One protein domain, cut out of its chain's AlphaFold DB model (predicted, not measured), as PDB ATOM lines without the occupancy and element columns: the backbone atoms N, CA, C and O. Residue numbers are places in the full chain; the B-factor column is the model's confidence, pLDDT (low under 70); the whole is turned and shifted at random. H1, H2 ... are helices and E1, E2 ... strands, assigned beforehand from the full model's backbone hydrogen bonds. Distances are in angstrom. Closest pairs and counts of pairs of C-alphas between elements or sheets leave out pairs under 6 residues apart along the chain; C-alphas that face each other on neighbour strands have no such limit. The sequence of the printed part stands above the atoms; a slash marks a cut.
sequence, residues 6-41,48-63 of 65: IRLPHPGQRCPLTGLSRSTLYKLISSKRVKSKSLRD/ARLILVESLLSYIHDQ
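This is residues 6 to 41 and 48 to 63 of the 65 residues of an uncharacterized protein of Verrucomicrobiales bacterium (UniProt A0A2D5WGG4). Look first for a short ribbon of two antiparallel strands, E1 and E2, with helix H2 following directly on E2, so that ribbon and helix together make the long axis; helix H1 crosses over one face of the ribbon near the end where E1 begins and E2 ends. Before H1, residues 6 to 21 form a long loop with no named element, and its first two residues pair with E2 on the side away from E1. You are reading 52 printed residues with two named helices and two named strands, in the order H1, E1, E2, H2, and the class is mixed, helices and strands. The whole is compact, with a radius of gyration of the C-alphas of 10.3 A, yet its outline is elongated, with spans of 34 by 22 by 18 A.

Start at Ile 6: residues 6 to 7 make a short antiparallel pairing with residues 50 to 51 of E2, which is residues 48 to 52. Go on to H1, residues 22 to 30, and then to E1, residues 36 to 39. The closest C-alphas of H1 and E1 are those of Ile 29 and Ser 36, 6.6 A apart. H1 and E2 are near each other, with 5 pairs of C-alphas within 10 A. E1 and E2 are antiparallel neighbours, with 147 degrees between their directions. Look there for C-alphas 36 and 51, which face each other at 4.3 A, and for N 37 and O 50 at 2.8 A and N 48 and O 39 at 2.9 A, both within hydrogen-bond range. H2, residues 53 to 61, is joined to E2 by a tight link with no residue between them. H2 is apart from H1 and from E1. In H1 and H2 every O i to N i+4 pair is within hydrogen-bond range.

Find C-alpha 22 at (201.921, 182.722, 357.141); from there H1 runs 11.9 A to C-alpha 30. E1 begins at C-alpha 36, at (190.549, 180.203, 350.501), and is 9.7 A long to C-alpha 39. E2 runs 12.9 A from C-alpha 48 to C-alpha 52. H2 runs 12.3 A from C-alpha 53 and ends at C-alpha 61, at (192.898, 197.777, 349.702).

The two C-alphas farthest apart are those of Asp 41 and Gln 63, 35.1 A. Residues 42 to 47 are not printed; across this cut, in the link from E1 to E2, C-alphas 41 and 48 are 10.0 A apart. The links H1 to E1 and E2 to H2 are tight. The mean pLDDT of the printed part of this model is 95.9, and no printed residue is under 70.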
ATOM      1  N   ILE A   6     197.111 181.585 345.058       96.38
ATOM      2  CA  ILE A   6     198.451 181.362 345.614       96.38
ATOM      3  C   ILE A   6     198.387 180.379 346.774       96.38
ATOM      4  O   ILE A   6     197.414 180.334 347.528       96.38
ATOM      5  N   ARG A   7     199.433 179.578 346.952       96.25
ATOM      6  CA  ARG A   7     199.516 178.663 348.091       96.25
ATOM      7  C   ARG A   7     199.761 179.451 349.378       96.25
ATOM      8  O   ARG A   7     200.570 180.375 349.400       96.25
ATOM      9  N   LEU A   8     199.113 179.046 350.470       96.31
ATOM     10  CA  LEU A   8     199.491 179.511 351.802       96.31
ATOM     11  C   LEU A   8     200.974 179.141 352.050       96.31
ATOM     12  O   LEU A   8     201.296 177.953 351.947       96.31
ATOM     13  N   PRO A   9     201.859 180.100 352.392       95.94
ATOM     14  CA  PRO A   9     203.300 179.857 352.514       95.94
ATOM     15  C   PRO A   9     203.623 178.740 353.502       95.94
ATOM     16  O   PRO A   9     202.880 178.542 354.468       95.94
ATOM     17  N   HIS A  10     204.734 178.029 353.308       93.06
ATOM     18  CA  HIS A  10     205.204 177.057 354.297       93.06
ATOM     19  C   HIS A  10     205.530 177.742 355.640       93.06
ATOM     20  O   HIS A  10     205.691 178.965 355.693       93.06
ATOM     21  N   PRO A  11     205.582 176.995 356.760       93.06
ATOM     22  CA  PRO A  11     206.067 177.541 358.026       93.06
ATOM     23  C   PRO A  11     207.412 178.263 357.842       93.06
ATOM     24  O   PRO A  11     208.281 177.773 357.130       93.06
ATOM     25  N   GLY A  12     207.549 179.455 358.428       93.19
ATOM     26  CA  GLY A  12     208.738 180.307 358.276       93.19
ATOM     27  C   GLY A  12     208.806 181.131 356.982       93.19
ATOM     28  O   GLY A  12     209.610 182.052 356.904       93.19
ATOM     29  N   GLN A  13     207.946 180.873 355.991       95.88
ATOM     30  CA  GLN A  13     207.929 181.620 354.730       95.88
ATOM     31  C   GLN A  13     206.874 182.739 354.706       95.88
ATOM     32  O   GLN A  13     205.892 182.742 355.463       95.88
ATOM     33  N   ARG A  14     207.079 183.697 353.797       97.06
ATOM     34  CA  ARG A  14     206.175 184.822 353.521       97.06
ATOM     35  C   ARG A  14     205.429 184.624 352.205       97.06
ATOM     36  O   ARG A  14     205.834 183.833 351.357       97.06
ATOM     37  N   CYS A  15     204.318 185.337 352.054       95.75
ATOM     38  CA  CYS A  15     203.574 185.406 350.805       95.75
ATOM     39  C   CYS A  15     204.468 185.974 349.695       95.75
ATOM     40  O   CYS A  15     204.968 187.084 349.874       95.75
ATOM     41  N   PRO A  16     204.625 185.288 348.549       92.56
ATOM     42  CA  PRO A  16     205.426 185.810 347.442       92.56
ATOM     43  C   PRO A  16     204.794 187.041 346.777       92.56
ATOM     44  O   PRO A  16     205.497 187.799 346.127       92.56
ATOM     45  N   LEU A  17     203.479 187.246 346.936       94.62
ATOM     46  CA  LEU A  17     202.761 188.371 346.335       94.62
ATOM     47  C   LEU A  17     202.723 189.611 347.238       94.62
ATOM     48  O   LEU A  17     202.884 190.724 346.759       94.62
ATOM     49  N   THR A  18     202.477 189.425 348.537       94.88
ATOM     50  CA  THR A  18     202.172 190.534 349.463       94.88
ATOM     51  C   THR A  18     203.184 190.687 350.597       94.88
ATOM     52  O   THR A  18     203.047 191.578 351.426       94.88
ATOM     53  N   GLY A  19     204.157 189.779 350.723       96.25
ATOM     54  CA  GLY A  19     205.129 189.782 351.823       96.25
ATOM     55  C   GLY A  19     204.555 189.451 353.211       96.25
ATOM     56  O   GLY A  19     205.317 189.359 354.181       96.25
ATOM     57  N   LEU A  20     203.239 189.228 353.328       96.50
ATOM     58  CA  LEU A  20     202.573 188.877 354.584       96.50
ATOM     59  C   LEU A  20     203.060 187.528 355.122       96.50
ATOM     60  O   LEU A  20     203.290 186.575 354.373       96.50
ATOM     61  N   SER A  21     203.185 187.429 356.444       96.94
ATOM     62  CA  SER A  21     203.573 186.183 357.103       96.94
ATOM     63  C   SER A  21     202.476 185.120 356.986       96.94
ATOM     64  O   SER A  21     201.279 185.422 356.901       96.94
ATOM     65  N   ARG A  22     202.870 183.842 357.063       96.56
ATOM     66  CA  ARG A  22     201.921 182.722 357.141       96.56
ATOM     67  C   ARG A  22     200.915 182.894 358.283       96.56
ATOM     68  O   ARG A  22     199.739 182.597 358.090       96.56
ATOM     69  N   SER A  23     201.359 183.338 359.461       96.44
ATOM     70  CA  SER A  23     200.489 183.496 360.633       96.44
ATOM     71  C   SER A  23     199.420 184.565 360.405       96.44
ATOM     72  O   SER A  23     198.256 184.326 360.722       96.44
ATOM     73  N   THR A  24     199.773 185.693 359.782       96.62
ATOM     74  CA  THR A  24     198.808 186.731 359.399       96.62
ATOM     75  C   THR A  24     197.797 186.199 358.390       96.62
ATOM     76  O   THR A  24     196.594 186.278 358.633       96.62
ATOM     77  N   LEU A  25     198.254 185.561 357.309       97.44
ATOM     78  CA  LEU A  25     197.356 184.978 356.301       97.44
ATOM     79  C   LEU A  25     196.430 183.924 356.913       97.44
ATOM     80  O   LEU A  25     195.241 183.886 356.611       97.44
ATOM     81  N   TYR A  26     196.948 183.090 357.816       96.00
ATOM     82  CA  TYR A  26     196.145 182.086 358.504       96.00
ATOM     83  C   TYR A  26     195.061 182.721 359.385       96.00
ATOM     84  O   TYR A  26     193.931 182.233 359.383       96.00
ATOM     85  N   LYS A  27     195.363 183.822 360.087       97.00
ATOM     86  CA  LYS A  27     194.371 184.588 360.864       97.00
ATOM     87  C   LYS A  27     193.281 185.171 359.961       97.00
ATOM     88  O   LYS A  27     192.100 185.050 360.283       97.00
ATOM     89  N   LEU A  28     193.650 185.751 358.819       97.19
ATOM     90  CA  LEU A  28     192.691 186.314 357.856       97.19
ATOM     91  C   LEU A  28     191.767 185.244 357.269       97.19
ATOM     92  O   LEU A  28     190.553 185.427 357.211       97.19
ATOM     93  N   ILE A  29     192.328 184.087 356.916       96.94
ATOM     94  CA  ILE A  29     191.555 182.942 356.432       96.94
ATOM     95  C   ILE A  29     190.626 182.405 357.527       96.94
ATOM     96  O   ILE A  29     189.447 182.170 357.277       96.94
ATOM     97  N   SER A  30     191.145 182.213 358.743       96.19
ATOM     98  CA  SER A  30     190.375 181.653 359.864       96.19
ATOM     99  C   SER A  30     189.237 182.579 360.295       96.19
ATOM    100  O   SER A  30     188.168 182.105 360.664       96.19
ATOM    101  N   SER A  31     189.436 183.894 360.177       96.75
ATOM    102  CA  SER A  31     188.399 184.906 360.418       96.75
ATOM    103  C   SER A  31     187.484 185.159 359.214       96.75
ATOM    104  O   SER A  31     186.680 186.082 359.259       96.75
ATOM    105  N   LYS A  32     187.583 184.356 358.141       95.94
ATOM    106  CA  LYS A  32     186.788 184.475 356.903       95.94
ATOM    107  C   LYS A  32     186.897 185.834 356.187       95.94
ATOM    108  O   LYS A  32     186.111 186.100 355.285       95.94
ATOM    109  N   ARG A  33     187.898 186.654 356.525       96.81
ATOM    110  CA  ARG A  33     188.178 187.940 355.865       96.81
ATOM    111  C   ARG A  33     188.816 187.775 354.487       96.81
ATOM    112  O   ARG A  33     188.690 188.648 353.643       96.81
ATOM    113  N   VAL A  34     189.475 186.640 354.250       97.75
ATOM    114  CA  VAL A  34     190.067 186.286 352.953       97.75
ATOM    115  C   VAL A  34     189.597 184.900 352.520       97.75
ATOM    116  O   VAL A  34     189.673 183.931 353.285       97.75
ATOM    117  N   LYS A  35     189.139 184.787 351.270       98.00
ATOM    118  CA  LYS A  35     188.656 183.532 350.680       98.00
ATOM    119  C   LYS A  35     189.813 182.558 350.428       98.00
ATOM    120  O   LYS A  35     190.864 182.918 349.896       98.00
ATOM    121  N   SER A  36     189.597 181.288 350.767       97.69
ATOM    122  CA  SER A  36     190.549 180.203 350.501       97.69
ATOM    123  C   SER A  36     189.844 178.887 350.166       97.69
ATOM    124  O   SER A  36     188.658 178.707 350.460       97.69
ATOM    125  N   LYS A  37     190.578 177.959 349.549       96.50
ATOM    126  CA  LYS A  37     190.144 176.596 349.227       96.50
ATOM    127  C   LYS A  37     191.183 175.590 349.718       96.50
ATOM    128  O   LYS A  37     192.383 175.853 349.677       96.50
ATOM    129  N   SER A  38     190.721 174.434 350.183       94.31
ATOM    130  CA  SER A  38     191.589 173.298 350.499       94.31
ATOM    131  C   SER A  38     191.607 172.365 349.295       94.31
ATOM    132  O   SER A  38     190.584 171.758 348.989       94.31
ATOM    133  N   LEU A  39     192.751 172.261 348.625       94.81
ATOM    134  CA  LEU A  39     192.982 171.299 347.554       94.81
ATOM    135  C   LEU A  39     193.538 170.013 348.173       94.81
ATOM    136  O   LEU A  39     194.620 170.024 348.769       94.81
ATOM    137  N   ARG A  40     192.769 168.930 348.082       93.94
ATOM    138  CA  ARG A  40     193.136 167.593 348.557       93.94
ATOM    139  C   ARG A  40     192.455 166.542 347.694       93.94
ATOM    140  O   ARG A  40     191.326 166.769 347.257       93.94
ATOM    141  N   ASP A  41     193.115 165.407 347.529       92.38
ATOM    142  CA  ASP A  41     192.511 164.243 346.893       92.38
ATOM    143  C   ASP A  41     191.406 163.650 347.781       92.38
ATOM    144  O   ASP A  41     191.460 163.784 349.016       92.38
ATOM    145  N   ALA A  48     196.829 171.061 350.293       93.38
ATOM    146  CA  ALA A  48     197.344 172.413 350.156       93.38
ATOM    147  C   ALA A  48     196.203 173.418 350.325       93.38
ATOM    148  O   ALA A  48     195.141 173.292 349.720       93.38
ATOM    149  N   ARG A  49     196.426 174.454 351.136       95.25
ATOM    150  CA  ARG A  49     195.500 175.584 351.210       95.25
ATOM    151  C   ARG A  49     195.885 176.627 350.168       95.25
ATOM    152  O   ARG A  49     197.018 177.106 350.175       95.25
ATOM    153  N   LEU A  50     194.933 176.965 349.309       97.38
ATOM    154  CA  LEU A  50     195.040 177.966 348.257       97.38
ATOM    155  C   LEU A  50     194.237 179.205 348.648       97.38
ATOM    156  O   LEU A  50     193.100 179.094 349.100       97.38
ATOM    157  N   ILE A  51     194.830 180.375 348.488       97.94
ATOM    158  CA  ILE A  51     194.245 181.683 348.776       97.94
ATOM    159  C   ILE A  51     193.808 182.290 347.449       97.94
ATOM    160  O   ILE A  51     194.594 182.288 346.503       97.94
ATOM    161  N   LEU A  52     192.577 182.800 347.383       98.06
ATOM    162  CA  LEU A  52     192.109 183.552 346.221       98.06
ATOM    163  C   LEU A  52     192.769 184.935 346.232       98.06
ATOM    164  O   LEU A  52     192.562 185.702 347.175       98.06
ATOM    165  N   VAL A  53     193.561 185.241 345.203       97.69
ATOM    166  CA  VAL A  53     194.383 186.461 345.151       97.69
ATOM    167  C   VAL A  53     193.529 187.720 345.186       97.69
ATOM    168  O   VAL A  53     193.796 188.601 345.994       97.69
ATOM    169  N   GLU A  54     192.465 187.767 344.388       97.50
ATOM    170  CA  GLU A  54     191.527 188.893 344.347       97.50
ATOM    171  C   GLU A  54     190.977 189.234 345.741       97.50
ATOM    172  O   GLU A  54     191.034 190.378 346.175       97.50
ATOM    173  N   SER A  55     190.530 188.224 346.496       97.81
ATOM    174  CA  SER A  55     190.002 188.433 347.848       97.81
ATOM    175  C   SER A  55     191.058 188.940 348.830       97.81
ATOM    176  O   SER A  55     190.710 189.674 349.750       97.81
ATOM    177  N   LEU A  56     192.322 188.529 348.676       97.12
ATOM    178  CA  LEU A  56     193.412 189.015 349.521       97.12
ATOM    179  C   LEU A  56     193.749 190.474 349.204       97.12
ATOM    180  O   LEU A  56     193.947 191.256 350.129       97.12
ATOM    181  N   LEU A  57     193.820 190.828 347.921       96.44
ATOM    182  CA  LEU A  57     194.116 192.193 347.495       96.44
ATOM    183  C   LEU A  57     192.980 193.149 347.861       96.44
ATOM    184  O   LEU A  57     193.269 194.199 348.417       96.44
ATOM    185  N   SER A  58     191.718 192.756 347.656       96.69
ATOM    186  CA  SER A  58     190.549 193.530 348.107       96.69
ATOM    187  C   SER A  58     190.634 193.831 349.601       96.69
ATOM    188  O   SER A  58     190.561 194.985 349.988       96.69
ATOM    189  N   TYR A  59     190.912 192.818 350.432       96.44
ATOM    190  CA  TYR A  59     191.082 193.032 351.870       96.44
ATOM    191  C   TYR A  59     192.206 194.025 352.199       96.44
ATOM    192  O   TYR A  59     192.080 194.800 353.134       96.44
ATOM    193  N   ILE A  60     193.330 193.975 351.477       95.81
ATOM    194  CA  ILE A  60     194.449 194.898 351.710       95.81
ATOM    195  C   ILE A  60     194.065 196.320 351.300       95.81
ATOM    196  O   ILE A  60     194.373 197.247 352.040       95.81
ATOM    197  N   HIS A  61     193.389 196.481 350.162       95.31
ATOM    198  CA  HIS A  61     192.898 197.777 349.702       95.31
ATOM    199  C   HIS A  61     191.911 198.390 350.700       95.31
ATOM    200  O   HIS A  61     192.116 199.526 351.102       95.31
ATOM    201  N   ASP A  62     190.947 197.614 351.201       95.00
ATOM    202  CA  ASP A  62     189.949 198.071 352.183       95.00
ATOM    203  C   ASP A  62     190.540 198.412 353.572       95.00
ATOM    204  O   ASP A  62     189.823 198.833 354.477       95.00
ATOM    205  N   GLN A  63     191.823 198.129 353.810       87.94
ATOM    206  CA  GLN A  63     192.526 198.422 355.068       87.94
ATOM    207  C   GLN A  63     193.619 199.483 354.904       87.94
ATOM    208  O   GLN A  63     194.284 199.806 355.884       87.94
TER     209      GLN A  63